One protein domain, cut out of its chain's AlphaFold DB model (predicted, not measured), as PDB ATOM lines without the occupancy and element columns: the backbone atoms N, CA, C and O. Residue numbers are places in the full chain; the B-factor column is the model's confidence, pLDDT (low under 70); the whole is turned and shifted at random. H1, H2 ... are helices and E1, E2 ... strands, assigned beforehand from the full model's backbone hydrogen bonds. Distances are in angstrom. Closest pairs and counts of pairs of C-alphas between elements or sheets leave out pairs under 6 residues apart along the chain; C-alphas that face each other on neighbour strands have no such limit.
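Overview. This is residues 19 to 118 of the 120 residues of an uncharacterized protein of Asticcacaulis taihuensis (UniProt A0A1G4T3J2). A twisted sheet of four antiparallel strands makes the middle layer, with the long helix H1 running slantwise over one face, the short helix H3 standing on that same face over the edge strand E1, and the short helix H2 covering part of the opposite face. The long hairpin of E1 and E2, with the turn at one end and the E2 to E3 link at the other, makes the length. The printed part has 100 residues, with three named helices and four named strands in the order H1 E1 E2 E3 E4 H2 H3; the sheet order is E1 E2 E3 E4 and the class is mixed, helices and strands. The whole is compact, with a radius of gyration of the C-alphas of 12.7 A, and its outline is elongated, spanning 42 by 25 by 25 A.

Along the chain. In the sheet, E1 is residues 42 to 53, 31.6 A long, and bends by 56 degrees at residue 45. E2 is residues 56 to 66, 32.6 A; E3 is 74 to 80, 20.3 A; E4 is 84 to 88, 13.6 A. H1 is residues 19 to 34, 22.3 A, with C-alpha 19 at (166.535, 98.197, 110.905). H2 is residues 89 to 96, 10.5 A, and H3 is 110 to 117, 10.4 A, with C-alpha 117 at (182.671, 89.232, 107.817).

Arrangement. E1 to E4 form a meander, each strand the antiparallel neighbour of the one before. N 49 and O 60 of the hairpin E1 and E2 are 2.9 A apart, within hydrogen-bond range, as are N 61 and O 78 of the hairpin E2 and E3, 2.9 A, and N 77 and O 87 of the hairpin E3 and E4, 2.9 A. With helices on both faces of the sheet, there are three layers. H1 is on the sheet at a height of 8.7 A, over E2, E3 and E4; its closest C-alphas to E3 are those of Ala 28 and Thr 78, 5.9 A. On the local plane it stands at 44 degrees to E2, slantwise to the strands. H3, on the same face, is over E1 and stands up from the sheet at 46 degrees; the closest C-alphas are those of Leu 46 and Ser 110, 5.0 A. H1 and H3 touch at a steep tilt of 50 degrees, the same way, with the C-alphas of Leu 25 and Leu 113 closest at 5.9 A. H2 is on the opposite face at a height of 6.9 A, over E3 and only just over E4, with 3 of its C-alphas on E4; the C-alphas of Pro 75 and Gly 89 are its closest to E3, 4.9 A. H1 and H2 are apart. In H1, H2 and H3 every O i to N i+4 pair is within hydrogen-bond range.

Size, cuts and confidence. The two C-alphas farthest apart are those of Asp 55 and Ala 69, 42.3 A. The printed part has no cut. The H2 to H3 link, residues 97 to 109, is long, and its residues 102 to 103 pair antiparallel with residues 49 to 50 of E1. The mean pLDDT of the printed part is 95.3, and no printed residue is under 70.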
ATOM      1  N   ALA A  19     165.744  97.225 111.652       88.25
ATOM      2  CA  ALA A  19     166.535  98.197 110.905       88.25
ATOM      3  C   ALA A  19     167.790  98.639 111.674       88.25
ATOM      4  O   ALA A  19     168.870  98.678 111.091       88.25
ATOM      5  N   VAL A  20     167.670  98.921 112.980       91.94
ATOM      6  CA  VAL A  20     168.829  99.346 113.784       91.94
ATOM      7  C   VAL A  20     169.820  98.204 114.015       91.94
ATOM      8  O   VAL A  20     171.025  98.436 114.028       91.94
ATOM      9  N   THR A  21     169.332  96.966 114.149       95.12
ATOM     10  CA  THR A  21     170.190  95.777 114.249       95.12
ATOM     11  C   THR A  21     171.032  95.607 112.993       95.12
ATOM     12  O   THR A  21     172.248  95.467 113.080       95.12
ATOM     13  N   GLU A  22     170.394  95.649 111.823       96.12
ATOM     14  CA  GLU A  22     171.076  95.497 110.539       96.12
ATOM     15  C   GLU A  22     172.097  96.621 110.305       96.12
ATOM     16  O   GLU A  22     173.211  96.357 109.853       96.12
ATOM     17  N   GLU A  23     171.757  97.860 110.668       96.38
ATOM     18  CA  GLU A  23     172.678  98.999 110.602       96.38
ATOM     19  C   GLU A  23     173.909  98.789 111.496       96.38
ATOM     20  O   GLU A  23     175.031  98.848 111.001       96.38
ATOM     21  N   LEU A  24     173.720  98.444 112.774       98.00
ATOM     22  CA  LEU A  24     174.826  98.203 113.710       98.00
ATOM     23  C   LEU A  24     175.729  97.039 113.286       98.00
ATOM     24  O   LEU A  24     176.945  97.102 113.464       98.00
ATOM     25  N   LEU A  25     175.152  95.978 112.719       98.31
ATOM     26  CA  LEU A  25     175.918  94.858 112.182       98.31
ATOM     27  C   LEU A  25     176.748  95.272 110.956       98.31
ATOM     28  O   LEU A  25     177.886  94.824 110.815       98.31
ATOM     29  N   ASN A  26     176.203  96.123 110.080       98.38
ATOM     30  CA  ASN A  26     176.928  96.661 108.928       98.38
ATOM     31  C   ASN A  26     178.038  97.631 109.355       98.38
ATOM     32  O   ASN A  26     179.139  97.557 108.808       98.38
ATOM     33  N   ASP A  27     177.781  98.481 110.350       98.38
ATOM     34  CA  ASP A  27     178.774  99.394 110.923       98.38
ATOM     35  C   ASP A  27     179.941  98.606 111.541       98.38
ATOM     36  O   ASP A  27     181.102  98.857 111.217       98.38
ATOM     37  N   ALA A  28     179.646  97.582 112.350       98.31
ATOM     38  CA  ALA A  28     180.671  96.737 112.961       98.31
ATOM     39  C   ALA A  28     181.503  95.973 111.921       98.31
ATOM     40  O   ALA A  28     182.733  95.957 111.986       98.31
ATOM     41  N   ALA A  29     180.843  95.355 110.934       98.25
ATOM     42  CA  ALA A  29     181.534  94.649 109.861       98.25
ATOM     43  C   ALA A  29     182.450  95.589 109.063       98.25
ATOM     44  O   ALA A  29     183.605  95.247 108.807       98.25
ATOM     45  N   SER A  30     181.951  96.782 108.722       97.38
ATOM     46  CA  SER A  30     182.714  97.795 107.990       97.38
ATOM     47  C   SER A  30     183.944  98.248 108.773       97.38
ATOM     48  O   SER A  30     185.025  98.340 108.199       97.38
ATOM     49  N   ASP A  31     183.808  98.483 110.079       97.69
ATOM     50  CA  ASP A  31     184.917  98.931 110.918       97.69
ATOM     51  C   ASP A  31     185.998  97.846 111.061       97.69
ATOM     52  O   ASP A  31     187.176  98.112 110.818       97.69
ATOM     53  N   PHE A  32     185.610  96.591 111.324       97.19
ATOM     54  CA  PHE A  32     186.551  95.460 111.337       97.19
ATOM     55  C   PHE A  32     187.251  95.243 109.987       97.19
ATOM     56  O   PHE A  32     188.401  94.803 109.942       97.19
ATOM     57  N   GLN A  33     186.574  95.509 108.869       95.75
ATOM     58  CA  GLN A  33     187.164  95.392 107.535       95.75
ATOM     59  C   GLN A  33     188.112  96.554 107.217       95.75
ATOM     60  O   GLN A  33     189.156  96.330 106.604       95.75
ATOM     61  N   ALA A  34     187.778  97.772 107.648       95.88
ATOM     62  CA  ALA A  34     188.557  98.975 107.378       95.88
ATOM     63  C   ALA A  34     189.789  99.122 108.287       95.88
ATOM     64  O   ALA A  34     190.812  99.648 107.847       95.88
ATOM     65  N   HIS A  35     189.716  98.653 109.536       91.12
ATOM     66  CA  HIS A  35     190.717  98.925 110.572       91.12
ATOM     67  C   HIS A  35     191.460  97.661 111.027       91.12
ATOM     68  O   HIS A  35     191.423  97.270 112.193       91.12
ATOM     69  N   GLN A  36     192.176  97.025 110.097       83.69
ATOM     70  CA  GLN A  36     192.996  95.843 110.381       83.69
ATOM     71  C   GLN A  36     194.480  96.199 110.562       83.69
ATOM     72  O   GLN A  36     195.007  96.992 109.777       83.69
ATOM     73  N   PRO A  37     195.201  95.561 111.510       84.25
ATOM     74  CA  PRO A  37     194.732  94.633 112.558       84.25
ATOM     75  C   PRO A  37     194.084  95.347 113.777       84.25
ATOM     76  O   PRO A  37     194.393  96.514 114.010       84.25
ATOM     77  N   PRO A  38     193.274  94.648 114.610       88.44
ATOM     78  CA  PRO A  38     193.081  93.193 114.642       88.44
ATOM     79  C   PRO A  38     191.990  92.671 113.695       88.44
ATOM     80  O   PRO A  38     190.866  93.161 113.686       88.44
ATOM     81  N   THR A  39     192.309  91.607 112.949       94.12
ATOM     82  CA  THR A  39     191.350  90.911 112.078       94.12
ATOM     83  C   THR A  39     190.617  89.819 112.869       94.12
ATOM     84  O   THR A  39     191.282  88.912 113.388       94.12
ATOM     85  N   PRO A  40     189.277  89.869 112.968       96.44
ATOM     86  CA  PRO A  40     188.507  88.829 113.636       96.44
ATOM     87  C   PRO A  40     188.541  87.529 112.824       96.44
ATOM     88  O   PRO A  40     188.355  87.542 111.609       96.44
ATOM     89  N   ILE A  41     188.765  86.402 113.499       97.06
ATOM     90  CA  ILE A  41     188.646  85.051 112.916       97.06
ATOM     91  C   ILE A  41     187.416  84.305 113.435       97.06
ATOM     92  O   ILE A  41     187.024  83.296 112.856       97.06
ATOM     93  N   ASP A  42     186.821  84.796 114.520       97.81
ATOM     94  CA  ASP A  42     185.586  84.276 115.089       97.81
ATOM     95  C   ASP A  42     184.882  85.366 115.917       97.81
ATOM     96  O   ASP A  42     185.542  86.284 116.409       97.81
ATOM     97  N   ILE A  43     183.561  85.255 116.067       98.31
ATOM     98  CA  ILE A  43     182.673  86.158 116.822       98.31
ATOM     99  C   ILE A  43     181.761  85.320 117.724       98.31
ATOM    100  O   ILE A  43     181.265  84.272 117.302       98.31
ATOM    101  N   ARG A  44     181.478  85.780 118.945       98.19
ATOM    102  CA  ARG A  44     180.497  85.126 119.828       98.19
ATOM    103  C   ARG A  44     179.773  86.100 120.759       98.19
ATOM    104  O   ARG A  44     180.253  87.210 120.996       98.19
ATOM    105  N   ASN A  45     178.685  85.615 121.369       97.69
ATOM    106  CA  ASN A  45     177.941  86.285 122.441       97.69
ATOM    107  C   ASN A  45     177.449  87.689 122.053       97.69
ATOM    108  O   ASN A  45     177.418  88.588 122.894       97.69
ATOM    109  N   LEU A  46     177.085  87.888 120.783       98.38
ATOM    110  CA  LEU A  46     176.719  89.191 120.246       98.38
ATOM    111  C   LEU A  46     175.257  89.510 120.560       98.38
ATOM    112  O   LEU A  46     174.334  88.848 120.089       98.38
ATOM    113  N   ARG A  47     175.043  90.552 121.358       97.56
ATOM    114  CA  ARG A  47     173.723  90.944 121.860       97.56
ATOM    115  C   ARG A  47     173.402  92.379 121.491       97.56
ATOM    116  O   ARG A  47     174.264  93.244 121.616       97.56
ATOM    117  N   LEU A  48     172.148  92.624 121.125       97.50
ATOM    118  CA  LEU A  48     171.590  93.964 120.971       97.50
ATOM    119  C   LEU A  48     171.094  94.500 122.315       97.50
ATOM    120  O   LEU A  48     170.452  93.795 123.097       97.50
ATOM    121  N   GLY A  49     171.337  95.778 122.551       96.69
ATOM    122  CA  GLY A  49     170.717  96.524 123.630       96.69
ATOM    123  C   GLY A  49     170.629  98.002 123.304       96.69
ATOM    124  O   GLY A  49     170.866  98.440 122.175       96.69
ATOM    125  N   TYR A  50     170.327  98.788 124.325       96.62
ATOM    126  CA  TYR A  50     170.413 100.235 124.274       96.62
ATOM    127  C   TYR A  50     170.771 100.830 125.632       96.62
ATOM    128  O   TYR A  50     170.517 100.252 126.687       96.62
ATOM    129  N   ILE A  51     171.320 102.040 125.598       95.75
ATOM    130  CA  ILE A  51     171.483 102.891 126.775       95.75
ATOM    131  C   ILE A  51     170.440 104.015 126.676       95.75
ATOM    132  O   ILE A  51     170.412 104.715 125.656       95.75
ATOM    133  N   PRO A  52     169.573 104.205 127.690       94.88
ATOM    134  CA  PRO A  52     168.661 105.345 127.741       94.88
ATOM    135  C   PRO A  52     169.422 106.672 127.662       94.88
ATOM    136  O   PRO A  52     170.432 106.856 128.346       94.88
ATOM    137  N   ASN A  53     168.937 107.601 126.841       89.81
ATOM    138  CA  ASN A  53     169.561 108.904 126.626       89.81
ATOM    139  C   ASN A  53     168.479 109.988 126.508       89.81
ATOM    140  O   ASN A  53     167.963 110.251 125.420       89.81
ATOM    141  N   GLY A  54     168.095 110.576 127.645       90.62
ATOM    142  CA  GLY A  54     166.918 111.445 127.730       90.62
ATOM    143  C   GLY A  54     165.651 110.683 127.330       90.62
ATOM    144  O   GLY A  54     165.426 109.572 127.806       90.62
ATOM    145  N   ASP A  55     164.876 111.253 126.409       87.38
ATOM    146  CA  ASP A  55     163.683 110.608 125.836       87.38
ATOM    147  C   ASP A  55     164.023 109.577 124.736       87.38
ATOM    148  O   ASP A  55     163.133 108.940 124.170       87.38
ATOM    149  N   GLY A  56     165.310 109.423 124.406       90.56
ATOM    150  CA  GLY A  56     165.812 108.566 123.338       90.56
ATOM    151  C   GLY A  56     166.584 107.336 123.819       90.56
ATOM    152  O   GLY A  56     166.704 107.035 125.010       90.56
ATOM    153  N   ARG A  57     167.136 106.611 122.844       93.62
ATOM    154  CA  ARG A  57     167.935 105.398 123.039       93.62
ATOM    155  C   ARG A  57     169.168 105.448 122.156       93.62
ATOM    156  O   ARG A  57     169.042 105.677 120.956       93.62
ATOM    157  N   ASN A  58     170.323 105.147 122.733       95.19
ATOM    158  CA  ASN A  58     171.519 104.850 121.956       95.19
ATOM    159  C   ASN A  58     171.638 103.328 121.864       95.19
ATOM    160  O   ASN A  58     171.988 102.681 122.853       95.19
ATOM    161  N   TYR A  59     171.287 102.760 120.710       96.69
ATOM    162  CA  TYR A  59     171.387 101.319 120.475       96.69
ATOM    163  C   TYR A  59     172.844 100.892 120.338       96.69
ATOM    164  O   TYR A  59     173.658 101.628 119.787       96.69
ATOM    165  N   LEU A  60     173.167  99.703 120.830       97.88
ATOM    166  CA  LEU A  60     174.498  99.124 120.726       97.88
ATOM    167  C   LEU A  60     174.426  97.609 120.579       97.88
ATOM    168  O   LEU A  60     173.508  96.971 121.096       97.88
ATOM    169  N   ILE A  61     175.437  97.046 119.927       98.44
ATOM    170  CA  ILE A  61     175.750  95.622 119.997       98.44
ATOM    171  C   ILE A  61     177.014  95.408 120.825       98.44
ATOM    172  O   ILE A  61     177.948  96.206 120.762       98.44
ATOM    173  N   CYS A  62     177.027  94.331 121.603       98.62
ATOM    174  CA  CYS A  62     178.136  93.934 122.463       98.62
ATOM    175  C   CYS A  62     178.414  92.446 122.293       98.62
ATOM    176  O   CYS A  62     177.482  91.650 122.383       98.62
ATOM    177  N   GLY A  63     179.672  92.082 122.071       98.38
ATOM    178  CA  GLY A  63     180.094  90.695 121.905       98.38
ATOM    179  C   GLY A  63     181.597  90.537 122.082       98.38
ATOM    180  O   GLY A  63     182.278  91.415 122.617       98.38
ATOM    181  N   GLU A  64     182.122  89.407 121.629       98.62
ATOM    182  CA  GLU A  64     183.548  89.108 121.678       98.62
ATOM    183  C   GLU A  64     184.042  88.640 120.310       98.62
ATOM    184  O   GLU A  64     183.316  87.965 119.579       98.62
ATOM    185  N   PHE A  65     185.295  88.955 119.990       98.06
ATOM    186  CA  PHE A  65     185.975  88.454 118.802       98.06
ATOM    187  C   PHE A  65     187.285  87.759 119.167       98.06
ATOM    188  O   PHE A  65     187.933  88.093 120.160       98.06
ATOM    189  N   LEU A  66     187.675  86.787 118.352       97.38
ATOM    190  CA  LEU A  66     188.956  86.093 118.446       97.38
ATOM    191  C   LEU A  66     189.879  86.558 117.319       97.38
ATOM    192  O   LEU A  66     189.412  86.901 116.232       97.38
ATOM    193  N   THR A  67     191.192  86.518 117.540       95.56
ATOM    194  CA  THR A  67     192.193  86.809 116.501       95.56
ATOM    195  C   THR A  67     193.202  85.670 116.402       95.56
ATOM    196  O   THR A  67     193.397  84.924 117.353       95.56
ATOM    197  N   ALA A  68     193.910  85.551 115.278       92.88
ATOM    198  CA  ALA A  68     195.001  84.576 115.170       92.88
ATOM    199  C   ALA A  68     196.217  84.932 116.052       92.88
ATOM    200  O   ALA A  68     197.000  84.057 116.409       92.88
ATOM    201  N   ALA A  69     196.387  86.217 116.379       90.25
ATOM    202  CA  ALA A  69     197.524  86.718 117.151       90.25
ATOM    203  C   ALA A  69     197.343  86.559 118.670       90.25
ATOM    204  O   ALA A  69     198.332  86.502 119.397       90.25
ATOM    205  N   ASN A  70     196.096  86.499 119.144       85.31
ATOM    206  CA  ASN A  70     195.758  86.344 120.552       85.31
ATOM    207  C   ASN A  70     194.662  85.274 120.713       85.31
ATOM    208  O   ASN A  70     193.567  85.486 120.187       85.31
ATOM    209  N   PRO A  71     194.929  84.164 121.434       88.44
ATOM    210  CA  PRO A  71     193.937  83.117 121.680       88.44
ATOM    211  C   PRO A  71     192.812  83.544 122.636       88.44
ATOM    212  O   PRO A  71     191.842  82.800 122.794       88.44
ATOM    213  N   ASP A  72     192.924  84.712 123.271       95.94
ATOM    214  CA  ASP A  72     191.890  85.236 124.153       95.94
ATOM    215  C   ASP A  72     190.789  85.951 123.370       95.94
ATOM    216  O   ASP A  72     191.027  86.692 122.412       95.94
ATOM    217  N   TRP A  73     189.559  85.762 123.839       98.06
ATOM    218  CA  TRP A  73     188.396  86.477 123.341       98.06
ATOM    219  C   TRP A  73     188.432  87.928 123.809       98.06
ATOM    220  O   TRP A  73     188.493  88.214 125.005       98.06
ATOM    221  N   VAL A  74     188.398  88.848 122.850       97.94
ATOM    222  CA  VAL A  74     188.480  90.282 123.098       97.94
ATOM    223  C   VAL A  74     187.078  90.883 123.009       97.94
ATOM    224  O   VAL A  74     186.411  90.720 121.984       97.94
ATOM    225  N   PRO A  75     186.608  91.598 124.044       98.44
ATOM    226  CA  PRO A  75     185.334  92.301 123.987       98.44
ATOM    227  C   PRO A  75     185.328  93.361 122.885       98.44
ATOM    228  O   PRO A  75     186.321  94.062 122.687       98.44
ATOM    229  N   PHE A  76     184.195  93.531 122.217       98.62
ATOM    230  CA  PHE A  76     183.946  94.673 121.345       98.62
ATOM    231  C   PHE A  76     182.518  95.184 121.505       98.62
ATOM    232  O   PHE A  76     181.623  94.480 121.980       98.62
ATOM    233  N   SER A  77     182.321  96.433 121.107       98.56
ATOM    234  CA  SER A  77     181.011  97.061 121.072       98.56
ATOM    235  C   SER A  77     180.909  98.016 119.901       98.56
ATOM    236  O   SER A  77     181.844  98.786 119.686       98.56
ATOM    237  N   THR A  78     179.752  98.048 119.250       98.56
ATOM    238  CA  THR A  78     179.416  99.061 118.244       98.56
ATOM    239  C   THR A  78     178.155  99.773 118.694       98.56
ATOM    240  O   THR A  78     177.132  99.127 118.916       98.56
ATOM    241  N   ILE A  79     178.237 101.087 118.892       97.56
ATOM    242  CA  ILE A  79     177.141 101.919 119.398       97.56
ATOM    243  C   ILE A  79     176.718 102.946 118.355       97.56
ATOM    244  O   ILE A  79     177.551 103.589 117.714       97.56
ATOM    245  N   LYS A  80     175.405 103.131 118.224       94.44
ATOM    246  CA  LYS A  80     174.809 104.142 117.366       94.44
ATOM    247  C   LYS A  80     174.950 105.520 118.006       94.44
ATOM    248  O   LYS A  80     174.416 105.771 119.089       94.44
ATOM    249  N   THR A  81     175.651 106.412 117.315       89.44
ATOM    250  CA  THR A  81     175.774 107.839 117.652       89.44
ATOM    251  C   THR A  81     175.258 108.666 116.465       89.44
ATOM    252  O   THR A  81     174.371 108.207 115.746       89.44
ATOM    253  N   SER A  82     175.777 109.874 116.211       85.56
ATOM    254  CA  SER A  82     175.506 110.578 114.943       85.56
ATOM    255  C   SER A  82     176.054 109.827 113.718       85.56
ATOM    256  O   SER A  82     175.591 110.057 112.605       85.56
ATOM    257  N   GLY A  83     177.025 108.935 113.930       92.06
ATOM    258  CA  GLY A  83     177.464 107.911 112.983       92.06
ATOM    259  C   GLY A  83     177.420 106.563 113.691       92.06
ATOM    260  O   GLY A  83     176.337 106.064 113.996       92.06
ATOM    261  N   TYR A  84     178.591 106.037 114.025       96.88
ATOM    262  CA  TYR A  84     178.768 104.949 114.977       96.88
ATOM    263  C   TYR A  84     180.116 105.107 115.680       96.88
ATOM    264  O   TYR A  84     180.993 105.835 115.209       96.88
ATOM    265  N   GLU A  85     180.290 104.410 116.793       96.62
ATOM    266  CA  GLU A  85     181.603 104.202 117.400       96.62
ATOM    267  C   GLU A  85     181.800 102.709 117.648       96.62
ATOM    268  O   GLU A  85     180.945 102.069 118.266       96.62
ATOM    269  N   GLN A  86     182.927 102.162 117.182       97.94
ATOM    270  CA  GLN A  86     183.378 100.827 117.555       97.94
ATOM    271  C   GLN A  86     184.473 100.937 118.621       97.94
ATOM    272  O   GLN A  86     185.403 101.734 118.520       97.94
ATOM    273  N   SER A  87     184.352 100.148 119.683       97.56
ATOM    274  CA  SER A  87     185.327 100.062 120.771       97.56
ATOM    275  C   SER A  87     185.738  98.615 120.988       97.56
ATOM    276  O   SER A  87     184.922  97.712 120.819       97.56
ATOM    277  N   LEU A  88     186.987  98.405 121.407       97.50
ATOM    278  CA  LEU A  88     187.572  97.089 121.678       97.50
ATOM    279  C   LEU A  88     188.099  97.014 123.124       97.50
ATOM    280  O   LEU A  88     188.405  98.034 123.749       97.50
ATOM    281  N   GLY A  89     188.239  95.799 123.652       97.00
ATOM    282  CA  GLY A  89     188.865  95.516 124.942       97.00
ATOM    283  C   GLY A  89     188.171  96.212 126.115       97.00
ATOM    284  O   GLY A  89     186.946  96.228 126.211       97.00
ATOM    285  N   ALA A  90     188.959  96.814 127.011       97.25
ATOM    286  CA  ALA A  90     188.453  97.428 128.242       97.25
ATOM    287  C   ALA A  90     187.396  98.523 128.003       97.25
ATOM    288  O   ALA A  90     186.465  98.650 128.799       97.25
ATOM    289  N   ASN A  91     187.495  99.276 126.901       97.12
ATOM    290  CA  ASN A  91     186.505 100.300 126.553       97.12
ATOM    291  C   ASN A  91     185.156  99.667 126.199       97.12
ATOM    292  O   ASN A  91     184.120 100.106 126.701       97.12
ATOM    293  N   ALA A  92     185.179  98.594 125.406       97.88
ATOM    294  CA  ALA A  92     183.983  97.812 125.121       97.88
ATOM    295  C   ALA A  92     183.418  97.189 126.399       97.88
ATOM    296  O   ALA A  92     182.228  97.306 126.659       97.88
ATOM    297  N   THR A  93     184.263  96.610 127.259       98.06
ATOM    298  CA  THR A  93     183.830  96.059 128.553       98.06
ATOM    299  C   THR A  93     183.121  97.102 129.411       98.06
ATOM    300  O   THR A  93     182.056  96.826 129.959       98.06
ATOM    301  N   ALA A  94     183.685  98.306 129.525       97.12
ATOM    302  CA  ALA A  94     183.083  99.387 130.294       97.12
ATOM    303  C   ALA A  94     181.729  99.817 129.713       97.12
ATOM    304  O   ALA A  94     180.806 100.104 130.475       97.12
ATOM    305  N   LEU A  95     181.595  99.840 128.383       95.81
ATOM    306  CA  LEU A  95     180.346 100.190 127.712       95.81
ATOM    307  C   LEU A  95     179.281  99.093 127.865       95.81
ATOM    308  O   LEU A  95     178.157  99.385 128.272       95.81
ATOM    309  N   CYS A  96     179.648  97.836 127.611       97.06
ATOM    310  CA  CYS A  96     178.763  96.672 127.682       97.06
ATOM    311  C   CYS A  96     178.324  96.324 129.110       97.06
ATOM    312  O   CYS A  96     177.299  95.684 129.296       97.06
ATOM    313  N   ASN A  97     179.058  96.763 130.135       96.75
ATOM    314  CA  ASN A  97     178.689  96.541 131.537       96.75
ATOM    315  C   ASN A  97     178.074  97.776 132.203       96.75
ATOM    316  O   ASN A  97     177.968  97.826 133.431       96.75
ATOM    317  N   ARG A  98     177.672  98.793 131.426       95.94
ATOM    318  CA  ARG A  98     176.997  99.962 131.996       95.94
ATOM    319  C   ARG A  98     175.721  99.532 132.729       95.94
ATOM    320  O   ARG A  98     174.873  98.894 132.110       95.94
ATOM    321  N   PRO A  99     175.517  99.939 133.997       96.06
ATOM    322  CA  PRO A  99     174.325  99.564 134.763       96.06
ATOM    323  C   PRO A  99     172.999  99.992 134.123       96.06
ATOM    324  O   PRO A  99     171.963  99.399 134.394       96.06
ATOM    325  N   GLN A 100     173.026 101.040 133.296       94.94
ATOM    326  CA  GLN A 100     171.855 101.564 132.596       94.94
ATOM    327  C   GLN A 100     171.563 100.836 131.279       94.94
ATOM    328  O   GLN A 100     170.552 101.139 130.650       94.94
ATOM    329  N   ALA A 101     172.445  99.941 130.822       95.38
ATOM    330  CA  ALA A 101     172.230  99.208 129.584       95.38
ATOM    331  C   ALA A 101     171.023  98.277 129.735       95.38
ATOM    332  O   ALA A 101     170.963  97.440 130.638       95.38
ATOM    333  N   VAL A 102     170.064  98.430 128.829       95.94
ATOM    334  CA  VAL A 102     168.911  97.547 128.704       95.94
ATOM    335  C   VAL A 102     169.167  96.635 127.518       95.94
ATOM    336  O   VAL A 102     169.431  97.102 126.412       95.94
ATOM    337  N   TRP A 103     169.112  95.331 127.755       95.50
ATOM    338  CA  TRP A 103     169.352  94.330 126.725       95.50
ATOM    339  C   TRP A 103     168.034  93.849 126.148       95.50
ATOM    340  O   TRP A 103     167.120  93.517 126.901       95.50
ATOM    341  N   GLU A 104     167.960  93.802 124.824       92.88
ATOM    342  CA  GLU A 104     166.796  93.259 124.138       92.88
ATOM    343  C   GLU A 104     166.764  91.736 124.330       92.88
ATOM    344  O   GLU A 104     167.802  91.062 124.327       92.88
ATOM    345  N   GLU A 105     165.564  91.190 124.516       86.31
ATOM    346  CA  GLU A 105     165.363  89.745 124.483       86.31
ATOM    347  C   GLU A 105     165.433  89.279 123.027       86.31
ATOM    348  O   GLU A 105     164.737  89.801 122.156       86.31
ATOM    349  N   GLY A 106     166.296  88.310 122.734       79.00
ATOM    350  CA  GLY A 106     166.544  87.912 121.356       79.00
ATOM    351  C   GLY A 106     167.586  86.814 121.224       79.00
ATOM    352  O   GLY A 106     168.126  86.315 122.212       79.00
ATOM    353  N   HIS A 107     167.837  86.428 119.976       85.75
ATOM    354  CA  HIS A 107     168.865  85.452 119.636       85.75
ATOM    355  C   HIS A 107     170.247  86.114 119.569       85.75
ATOM    356  O   HIS A 107     170.366  87.330 119.420       85.75
ATOM    357  N   ASP A 108     171.289  85.295 119.696       96.00
ATOM    358  CA  ASP A 108     172.675  85.713 119.494       96.00
ATOM    359  C   ASP A 108     172.892  86.110 118.023       96.00
ATOM    360  O   ASP A 108     172.694  85.295 117.121       96.00
ATOM    361  N   LEU A 109     173.323  87.352 117.801       97.75
ATOM    362  CA  LEU A 109     173.554  87.950 116.482       97.75
ATOM    363  C   LEU A 109     174.917  87.566 115.879       97.75
ATOM    364  O   LEU A 109     175.309  88.073 114.826       97.75
ATOM    365  N   SER A 110     175.688  86.700 116.543       98.31
ATOM    366  CA  SER A 110     177.044  86.349 116.108       98.31
ATOM    367  C   SER A 110     177.050  85.724 114.719       98.31
ATOM    368  O   SER A 110     177.953  86.004 113.939       98.31
ATOM    369  N   VAL A 111     176.044  84.908 114.386       97.50
ATOM    370  CA  VAL A 111     175.919  84.299 113.050       97.50
ATOM    371  C   VAL A 111     175.773  85.374 111.973       97.50
ATOM    372  O   VAL A 111     176.429  85.288 110.934       97.50
ATOM    373  N   ASP A 112     174.989  86.418 112.240       97.88
ATOM    374  CA  ASP A 112     174.761  87.503 111.288       97.88
ATOM    375  C   ASP A 112     176.032  88.329 111.066       97.88
ATOM    376  O   ASP A 112     176.397  88.620 109.924       97.88
ATOM    377  N   LEU A 113     176.763  88.658 112.139       98.44
ATOM    378  CA  LEU A 113     178.028  89.383 111.999       98.44
ATOM    379  C   LEU A 113     179.099  88.529 111.305       98.44
ATOM    380  O   LEU A 113     179.821  89.035 110.446       98.44
ATOM    381  N   LYS A 114     179.180  87.227 111.611       98.50
ATOM    382  CA  LYS A 114     180.083  86.300 110.909       98.50
ATOM    383  C   LYS A 114     179.795  86.259 109.417       98.50
ATOM    384  O   LYS A 114     180.733  86.353 108.630       98.50
ATOM    385  N   ALA A 115     178.522  86.188 109.023       98.12
ATOM    386  CA  ALA A 115     178.133  86.194 107.618       98.12
ATOM    387  C   ALA A 115     178.612  87.468 106.899       98.12
ATOM    388  O   ALA A 115     179.163  87.381 105.802       98.12
ATOM    389  N   LYS A 116     178.486  88.640 107.539       97.94
ATOM    390  CA  LYS A 116     178.975  89.921 106.992       97.94
ATOM    391  C   LYS A 116     180.502  89.997 106.898       97.94
ATOM    392  O   LYS A 116     181.032  90.645 105.999       97.94
ATOM    393  N   LEU A 117     181.208  89.318 107.799       97.12
ATOM    394  CA  LEU A 117     182.671  89.232 107.817       97.12
ATOM    395  C   LEU A 117     183.237  88.096 106.945       97.12
ATOM    396  O   LEU A 117     184.452  88.002 106.791       97.12
ATOM    397  N   GLY A 118     182.390  87.231 106.375       96.88
ATOM    398  CA  GLY A 118     182.831  86.044 105.634       96.88
ATOM    399  C   GLY A 118     183.448  84.951 106.521       96.88
ATOM    400  O   GLY A 118     184.255  84.153 106.042       96.88
TER     401      GLY A 118